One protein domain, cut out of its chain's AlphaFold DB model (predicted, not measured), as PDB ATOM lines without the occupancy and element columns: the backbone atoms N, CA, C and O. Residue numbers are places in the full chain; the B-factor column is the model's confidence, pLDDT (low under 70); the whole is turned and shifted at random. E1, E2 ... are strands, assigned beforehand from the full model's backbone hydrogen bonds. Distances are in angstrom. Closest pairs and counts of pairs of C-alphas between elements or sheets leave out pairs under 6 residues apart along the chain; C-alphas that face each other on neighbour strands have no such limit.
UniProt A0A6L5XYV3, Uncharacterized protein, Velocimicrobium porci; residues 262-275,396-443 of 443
ATOM      1  N   VAL A 262      -6.462  14.951 -15.284       85.56
ATOM      2  CA  VAL A 262      -5.689  13.728 -15.041       85.56
ATOM      3  C   VAL A 262      -4.466  13.725 -15.941       85.56
ATOM      4  O   VAL A 262      -4.582  13.768 -17.165       85.56
ATOM      5  N   GLN A 263      -3.285  13.645 -15.327       86.12
ATOM      6  CA  GLN A 263      -2.020  13.519 -16.044       86.12
ATOM      7  C   GLN A 263      -1.661  12.052 -16.256       86.12
ATOM      8  O   GLN A 263      -1.775  11.237 -15.342       86.12
ATOM      9  N   PHE A 264      -1.187  11.720 -17.452       86.12
ATOM     10  CA  PHE A 264      -0.729  10.373 -17.778       86.12
ATOM     11  C   PHE A 264       0.389  10.403 -18.817       86.12
ATOM     12  O   PHE A 264       0.513  11.340 -19.606       86.12
ATOM     13  N   ASP A 265       1.197   9.348 -18.839       89.38
ATOM     14  CA  ASP A 265       2.291   9.196 -19.792       89.38
ATOM     15  C   ASP A 265       1.938   8.165 -20.869       89.38
ATOM     16  O   ASP A 265       1.441   7.076 -20.586       89.38
ATOM     17  N   ILE A 266       2.254   8.487 -22.122       91.50
ATOM     18  CA  ILE A 266       2.203   7.567 -23.257       91.50
ATOM     19  C   ILE A 266       3.634   7.163 -23.606       91.50
ATOM     20  O   ILE A 266       4.401   7.963 -24.146       91.50
ATOM     21  N   GLN A 267       3.991   5.908 -23.341       90.19
ATOM     22  CA  GLN A 267       5.250   5.328 -23.804       90.19
ATOM     23  C   GLN A 267       5.069   4.658 -25.170       90.19
ATOM     24  O   GLN A 267       4.193   3.815 -25.365       90.19
ATOM     25  N   LEU A 268       5.933   4.999 -26.126       90.44
ATOM     26  CA  LEU A 268       5.924   4.390 -27.451       90.44
ATOM     27  C   LEU A 268       6.603   3.018 -27.419       90.44
ATOM     28  O   LEU A 268       7.826   2.920 -27.460       90.44
ATOM     29  N   LEU A 269       5.815   1.945 -27.388       82.69
ATOM     30  CA  LEU A 269       6.328   0.566 -27.438       82.69
ATOM     31  C   LEU A 269       6.748   0.141 -28.855       82.69
ATOM     32  O   LEU A 269       7.490  -0.822 -29.034       82.69
ATOM     33  N   GLN A 270       6.254   0.848 -29.867       83.31
ATOM     34  CA  GLN A 270       6.568   0.690 -31.284       83.31
ATOM     35  C   GLN A 270       6.635   2.086 -31.923       83.31
ATOM     36  O   GLN A 270       6.129   3.046 -31.332       83.31
ATOM     37  N   PRO A 271       7.238   2.228 -33.115       88.19
ATOM     38  CA  PRO A 271       7.243   3.503 -33.817       88.19
ATOM     39  C   PRO A 271       5.821   3.985 -34.105       88.19
ATOM     40  O   PRO A 271       4.983   3.219 -34.590       88.19
ATOM     41  N   LEU A 272       5.555   5.259 -33.826       90.69
ATOM     42  CA  LEU A 272       4.230   5.852 -33.966       90.69
ATOM     43  C   LEU A 272       4.188   6.788 -35.173       90.69
ATOM     44  O   LEU A 272       4.904   7.787 -35.230       90.69
ATOM     45  N   LEU A 273       3.325   6.464 -36.132       89.31
ATOM     46  CA  LEU A 273       3.089   7.272 -37.322       89.31
ATOM     47  C   LEU A 273       1.927   8.239 -37.070       89.31
ATOM     48  O   LEU A 273       0.794   7.805 -36.867       89.31
ATOM     49  N   LEU A 274       2.199   9.541 -37.112       89.25
ATOM     50  CA  LEU A 274       1.193  10.597 -36.992       89.25
ATOM     51  C   LEU A 274       1.376  11.567 -38.146       89.25
ATOM     52  O   LEU A 274       2.439  12.162 -38.247       89.25
ATOM     53  N   SER A 275       0.362  11.749 -38.994       85.19
ATOM     54  CA  SER A 275       0.479  12.636 -40.156       85.19
ATOM     55  C   SER A 275       0.898  14.043 -39.746       85.19
ATOM     56  O   SER A 275       0.142  14.720 -39.052       85.19
ATOM     57  N   GLU A 396      12.333   8.297 -36.806       84.69
ATOM     58  CA  GLU A 396      12.956   7.330 -37.696       84.69
ATOM     59  C   GLU A 396      12.239   7.330 -39.041       84.69
ATOM     60  O   GLU A 396      11.024   7.521 -39.128       84.69
ATOM     61  N   MET A 397      13.011   7.139 -40.103       83.31
ATOM     62  CA  MET A 397      12.491   6.978 -41.449       83.31
ATOM     63  C   MET A 397      12.497   5.494 -41.780       83.31
ATOM     64  O   MET A 397      13.519   4.824 -41.641       83.31
ATOM     65  N   ARG A 398      11.355   4.972 -42.221       78.25
ATOM     66  CA  ARG A 398      11.257   3.604 -42.724       78.25
ATOM     67  C   ARG A 398      10.842   3.645 -44.183       78.25
ATOM     68  O   ARG A 398       9.896   4.332 -44.564       78.25
ATOM     69  N   MET A 399      11.560   2.873 -44.984       75.31
ATOM     70  CA  MET A 399      11.300   2.714 -46.403       75.31
ATOM     71  C   MET A 399      10.721   1.331 -46.679       75.31
ATOM     72  O   MET A 399      11.090   0.326 -46.057       75.31
ATOM     73  N   HIS A 400       9.781   1.281 -47.612       70.75
ATOM     74  CA  HIS A 400       9.073   0.071 -47.981       70.75
ATOM     75  C   HIS A 400       8.768   0.056 -49.477       70.75
ATOM     76  O   HIS A 400       8.342   1.057 -50.042       70.75
ATOM     77  N   HIS A 401       8.910  -1.109 -50.102       68.81
ATOM     78  CA  HIS A 401       8.480  -1.331 -51.479       68.81
ATOM     79  C   HIS A 401       7.203  -2.164 -51.474       68.81
ATOM     80  O   HIS A 401       7.212  -3.306 -51.015       68.81
ATOM     81  N   ALA A 402       6.107  -1.616 -51.992       66.12
ATOM     82  CA  ALA A 402       5.000  -2.451 -52.429       66.12
ATOM     83  C   ALA A 402       5.358  -3.037 -53.796       66.12
ATOM     84  O   ALA A 402       5.683  -2.292 -54.724       66.12
ATOM     85  N   ARG A 403       5.323  -4.366 -53.908       63.66
ATOM     86  CA  ARG A 403       5.551  -5.038 -55.188       63.66
ATOM     87  C   ARG A 403       4.395  -4.758 -56.161       63.66
ATOM     88  O   ARG A 403       3.275  -4.519 -55.702       63.66
ATOM     89  N   PRO A 404       4.660  -4.789 -57.476       65.25
ATOM     90  CA  PRO A 404       3.610  -4.842 -58.489       65.25
ATOM     91  C   PRO A 404       2.687  -6.047 -58.277       65.25
ATOM     92  O   PRO A 404       3.090  -7.048 -57.681       65.25
ATOM     93  N   LEU A 405       1.449  -5.946 -58.770       65.38
ATOM     94  CA  LEU A 405       0.504  -7.074 -58.781       65.38
ATOM     95  C   LEU A 405       1.034  -8.227 -59.644       65.38
ATOM     96  O   LEU A 405       0.933  -9.388 -59.248       65.38
ATOM     97  N   ASP A 406       1.651  -7.891 -60.779       66.56
ATOM     98  CA  ASP A 406       2.417  -8.839 -61.580       66.56
ATOM     99  C   ASP A 406       3.739  -9.185 -60.877       66.56
ATOM    100  O   ASP A 406       4.688  -8.396 -60.826       66.56
ATOM    101  N   ARG A 407       3.800 -10.404 -60.338       60.38
ATOM    102  CA  ARG A 407       4.954 -10.915 -59.590       60.38
ATOM    103  C   ARG A 407       6.143 -11.290 -60.482       60.38
ATOM    104  O   ARG A 407       7.229 -11.513 -59.947       60.38
ATOM    105  N   GLY A 408       5.985 -11.312 -61.811       59.78
ATOM    106  CA  GLY A 408       7.108 -11.398 -62.754       59.78
ATOM    107  C   GLY A 408       7.994 -10.146 -62.726       59.78
ATOM    108  O   GLY A 408       9.172 -10.193 -63.094       59.78
ATOM    109  N   ILE A 409       7.464  -9.031 -62.218       58.34
ATOM    110  CA  ILE A 409       8.165  -7.755 -62.112       58.34
ATOM    111  C   ILE A 409       8.852  -7.661 -60.741       58.34
ATOM    112  O   ILE A 409       8.255  -7.344 -59.715       58.34
ATOM    113  N   GLY A 410      10.164  -7.911 -60.717       51.81
ATOM    114  CA  GLY A 410      10.961  -7.970 -59.482       51.81
ATOM    115  C   GLY A 410      11.249  -6.632 -58.776       51.81
ATOM    116  O   GLY A 410      12.053  -6.614 -57.843       51.81
ATOM    117  N   HIS A 411      10.671  -5.509 -59.214       56.12
ATOM    118  CA  HIS A 411      10.882  -4.178 -58.628       56.12
ATOM    119  C   HIS A 411       9.661  -3.265 -58.825       56.12
ATOM    120  O   HIS A 411       8.869  -3.478 -59.735       56.12
ATOM    121  N   ALA A 412       9.503  -2.247 -57.973       56.47
ATOM    122  CA  ALA A 412       8.453  -1.244 -58.147       56.47
ATOM    123  C   ALA A 412       8.766  -0.359 -59.368       56.47
ATOM    124  O   ALA A 412       9.866   0.182 -59.482       56.47
ATOM    125  N   LEU A 413       7.798  -0.235 -60.273       58.91
ATOM    126  CA  LEU A 413       7.861   0.571 -61.493       58.91
ATOM    127  C   LEU A 413       6.997   1.838 -61.405       58.91
ATOM    128  O   LEU A 413       7.193   2.747 -62.205       58.91
ATOM    129  N   GLY A 414       6.082   1.930 -60.433       55.44
ATOM    130  CA  GLY A 414       5.083   3.002 -60.361       55.44
ATOM    131  C   GLY A 414       5.640   4.425 -60.267       55.44
ATOM    132  O   GLY A 414       4.959   5.350 -60.686       55.44
ATOM    133  N   ASP A 415       6.877   4.608 -59.797       51.91
ATOM    134  CA  ASP A 415       7.499   5.937 -59.670       51.91
ATOM    135  C   ASP A 415       8.276   6.371 -60.933       51.91
ATOM    136  O   ASP A 415       8.800   7.480 -60.988       51.91
ATOM    137  N   ARG A 416       8.408   5.489 -61.939       47.28
ATOM    138  CA  ARG A 416       9.212   5.724 -63.158       47.28
ATOM    139  C   ARG A 416       8.400   5.796 -64.444       47.28
ATOM    140  O   ARG A 416       8.960   6.156 -65.475       47.28
ATOM    141  N   VAL A 417       7.124   5.429 -64.406       46.69
ATOM    142  CA  VAL A 417       6.275   5.417 -65.595       46.69
ATOM    143  C   VAL A 417       5.200   6.486 -65.420       46.69
ATOM    144  O   VAL A 417       4.395   6.396 -64.501       46.69
ATOM    145  N   GLU A 418       5.144   7.472 -66.323       46.03
ATOM    146  CA  GLU A 418       4.070   8.486 -66.415       46.03
ATOM    147  C   GLU A 418       2.692   7.887 -66.778       46.03
ATOM    148  O   GLU A 418       1.762   8.584 -67.177       46.03
ATOM    149  N   THR A 419       2.529   6.571 -66.667       46.16
ATOM    150  CA  THR A 419       1.260   5.895 -66.899       46.16
ATOM    151  C   THR A 419       0.530   5.721 -65.576       46.16
ATOM    152  O   THR A 419       1.042   5.065 -64.672       46.16
ATOM    153  N   ASN A 420      -0.711   6.212 -65.512       46.03
ATOM    154  CA  ASN A 420      -1.706   5.993 -64.447       46.03
ATOM    155  C   ASN A 420      -2.106   4.509 -64.238       46.03
ATOM    156  O   ASN A 420      -3.232   4.210 -63.850       46.03
ATOM    157  N   GLN A 421      -1.228   3.544 -64.514       51.12
ATOM    158  CA  GLN A 421      -1.498   2.142 -64.231       51.12
ATOM    159  C   GLN A 421      -1.298   1.891 -62.732       51.12
ATOM    160  O   GLN A 421      -0.176   1.784 -62.240       51.12
ATOM    161  N   GLU A 422      -2.411   1.783 -62.003       50.34
ATOM    162  CA  GLU A 422      -2.506   1.662 -60.538       50.34
ATOM    163  C   GLU A 422      -1.805   0.426 -59.923       50.34
ATOM    164  O   GLU A 422      -1.876   0.203 -58.717       50.34
ATOM    165  N   GLN A 423      -1.102  -0.386 -60.719       57.56
ATOM    166  CA  GLN A 423      -0.737  -1.765 -60.370       57.56
ATOM    167  C   GLN A 423       0.764  -2.090 -60.517       57.56
ATOM    168  O   GLN A 423       1.172  -3.246 -60.404       57.56
ATOM    169  N   MET A 424       1.601  -1.068 -60.712       58.16
ATOM    170  CA  MET A 424       3.042  -1.180 -61.001       58.16
ATOM    171  C   MET A 424       3.951  -1.195 -59.752       58.16
ATOM    172  O   MET A 424       5.167  -1.059 -59.870       58.16
ATOM    173  N   GLY A 425       3.397  -1.357 -58.544       59.97
ATOM    174  CA  GLY A 425       4.152  -1.277 -57.284       59.97
ATOM    175  C   GLY A 425       4.593   0.155 -56.951       59.97
ATOM    176  O   GLY A 425       4.739   0.991 -57.837       59.97
ATOM    177  N   ARG A 426       4.784   0.469 -55.666       66.31
ATOM    178  CA  ARG A 426       5.119   1.831 -55.202       66.31
ATOM    179  C   ARG A 426       6.194   1.811 -54.128       66.31
ATOM    180  O   ARG A 426       6.179   0.938 -53.251       66.31
ATOM    181  N   PHE A 427       7.101   2.780 -54.176       68.69
ATOM    182  CA  PHE A 427       7.971   3.080 -53.052       68.69
ATOM    183  C   PHE A 427       7.225   3.946 -52.037       68.69
ATOM    184  O   PHE A 427       6.635   4.969 -52.368       68.69
ATOM    185  N   PHE A 428       7.259   3.529 -50.778       70.06
ATOM    186  CA  PHE A 428       6.732   4.298 -49.666       70.06
ATOM    187  C   PHE A 428       7.866   4.624 -48.716       70.06
ATOM    188  O   PHE A 428       8.517   3.734 -48.166       70.06
ATOM    189  N   GLN A 429       8.032   5.910 -48.464       78.00
ATOM    190  CA  GLN A 429       8.769   6.406 -47.321       78.00
ATOM    191  C   GLN A 429       7.752   6.892 -46.295       78.00
ATOM    192  O   GLN A 429       6.717   7.443 -46.658       78.00
ATOM    193  N   TYR A 430       8.004   6.644 -45.017       82.50
ATOM    194  CA  TYR A 430       7.255   7.286 -43.947       82.50
ATOM    195  C   TYR A 430       8.189   7.601 -42.790       82.50
ATOM    196  O   TYR A 430       9.128   6.859 -42.491       82.50
ATOM    197  N   VAL A 431       7.923   8.733 -42.153       87.12
ATOM    198  CA  VAL A 431       8.622   9.180 -40.953       87.12
ATOM    199  C   VAL A 431       7.731   8.853 -39.767       87.12
ATOM    200  O   VAL A 431       6.539   9.126 -39.814       87.12
ATOM    201  N   ALA A 432       8.280   8.267 -38.711       90.12
ATOM    202  CA  ALA A 432       7.547   7.938 -37.493       90.12
ATOM    203  C   ALA A 432       8.302   8.449 -36.264       90.12
ATOM    204  O   ALA A 432       9.529   8.562 -36.282       90.12
ATOM    205  N   LEU A 433       7.583   8.732 -35.178       92.25
ATOM    206  CA  LEU A 433       8.201   8.902 -33.867       92.25
ATOM    207  C   LEU A 433       8.841   7.577 -33.461       92.25
ATOM    208  O   LEU A 433       8.186   6.534 -33.484       92.25
ATOM    209  N   LYS A 434      10.121   7.623 -33.099       90.38
ATOM    210  CA  LYS A 434      10.891   6.440 -32.711       90.38
ATOM    211  C   LYS A 434      10.350   5.840 -31.409       90.38
ATOM    212  O   LYS A 434       9.927   6.579 -30.514       90.38
ATOM    213  N   LYS A 435      10.389   4.508 -31.305       88.12
ATOM    214  CA  LYS A 435      10.015   3.773 -30.086       88.12
ATOM    215  C   LYS A 435      10.894   4.159 -28.884       88.12
ATOM    216  O   LYS A 435      11.975   4.719 -29.046       88.12
ATOM    217  N   GLY A 436      10.420   3.868 -27.677       85.62
ATOM    218  CA  GLY A 436      11.101   4.137 -26.405       85.62
ATOM    219  C   GLY A 436      10.898   5.551 -25.850       85.62
ATOM    220  O   GLY A 436      11.231   5.808 -24.697       85.62
ATOM    221  N   GLN A 437      10.325   6.468 -26.631       91.62
ATOM    222  CA  GLN A 437      10.027   7.828 -26.177       91.62
ATOM    223  C   GLN A 437       8.757   7.879 -25.324       91.62
ATOM    224  O   GLN A 437       7.816   7.117 -25.551       91.62
ATOM    225  N   VAL A 438       8.729   8.814 -24.374       93.56
ATOM    226  CA  VAL A 438       7.590   9.055 -23.481       93.56
ATOM    227  C   VAL A 438       6.988  10.422 -23.785       93.56
ATOM    228  O   VAL A 438       7.713  11.406 -23.945       93.56
ATOM    229  N   PHE A 439       5.662  10.476 -23.859       95.12
ATOM    230  CA  PHE A 439       4.892  11.689 -24.085       95.12
ATOM    231  C   PHE A 439       3.912  11.897 -22.940       95.12
ATOM    232  O   PHE A 439       3.017  11.088 -22.724       95.12
ATOM    233  N   GLY A 440       4.094  12.982 -22.206       92.19
ATOM    234  CA  GLY A 440       3.236  13.357 -21.101       92.19
ATOM    235  C   GLY A 440       1.994  14.098 -21.584       92.19
ATOM    236  O   GLY A 440       2.109  15.019 -22.396       92.19
ATOM    237  N   CYS A 441       0.831  13.678 -21.102       89.06
ATOM    238  CA  CYS A 441      -0.486  14.135 -21.530       89.06
ATOM    239  C   CYS A 441      -1.331  14.567 -20.326       89.06
ATOM    240  O   CYS A 441      -1.067  14.172 -19.190       89.06
ATOM    241  N   GLU A 442      -2.390  15.319 -20.609       87.12
ATOM    242  CA  GLU A 442      -3.461  15.645 -19.668       87.12
ATOM    243  C   GLU A 442      -4.820  15.505 -20.368       87.12
ATOM    244  O   GLU A 442      -4.901  15.721 -21.583       87.12
ATOM    245  N   TRP A 443      -5.872  15.136 -19.636       80.62
ATOM    246  CA  TRP A 443      -7.256  15.228 -20.118       80.62
ATOM    247  C   TRP A 443      -8.247  15.706 -19.063       80.62
ATOM    248  O   TRP A 443      -7.870  15.671 -17.863       80.62
TER     249      TRP A 443
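This is residues 262 to 275 and 396 to 443 of the 443 residues of an uncharacterized protein of Velocimicrobium porci (UniProt A0A6L5XYV3). The printed part is a long, thin rod made of two short antiparallel ribbons set one after the other, E1 with E4 in one half and the hairpin of E2 and E3 in the other. Beyond the hairpin, the looped residues 403 to 425 make a head at the far end of the rod, while the first and last printed residues lie close together at the opposite end. The 62 printed residues have no named helix and four named strands, E1, E2, E3 and E4 along the chain, in two sheets of two strands, E1 - E4 and E2 - E3, both antiparallel. The class is all strand, though only 25 of the 62 printed residues are in named elements. The whole is extended, with a radius of gyration of the C-alphas of 18.0 A and spans of 54 by 19 by 16 A.

E1 is residues 263 to 267, 13.4 A from first to last C-alpha, and begins with C-alpha 263 at (-2.020, 13.519, -16.044). The printed residues run on to Ser 275, where the cut begins. E2 is residues 396 to 402, 19.4 A long, from C-alpha 396 at (12.956, 7.330, -37.696). E3, the longest strand by residues, is residues 426 to 433, 22.7 A long. E4 is residues 438 to 442, 13.4 A long, and ends with C-alpha 442 at (-3.461, 15.645, -19.668).

E1 and E4 are antiparallel neighbours, with 154 degrees between their directions. The C-alphas of Gln 263 and Glu 442, which face each other, are 4.4 A apart. N 266 and O 439 are within hydrogen-bond range at 2.8 A, and so are N 441 and O 264 at 2.8 A. E2 and E3 form a hairpin, antiparallel at 157 degrees. The facing C-alphas of Met 397 and Val 431 are 4.5 A apart. N 398 and O 430 are within hydrogen-bond range at 2.9 A, as are N 402 and O 426 at 2.8 A. E1 is apart from E2 and from E3, and E4 is apart from E2 and from E3.

The two C-alphas farthest apart, those of Val 262 and Gly 408, are 55.4 A apart, whereas those of Val 262 and Trp 443, the chain's last residue, are 5.5 A apart. Residues 276 to 395 are cut out, and C-alphas 275 and 396 are 13.8 A apart across the cut, which falls in the link from E1 to E2. The link from E2 to E3 is long, with 23 residues, and that from E3 to E4 is tight, with 4. The mean pLDDT of the printed part is 73.6, and residues 401 to 427 are under 70.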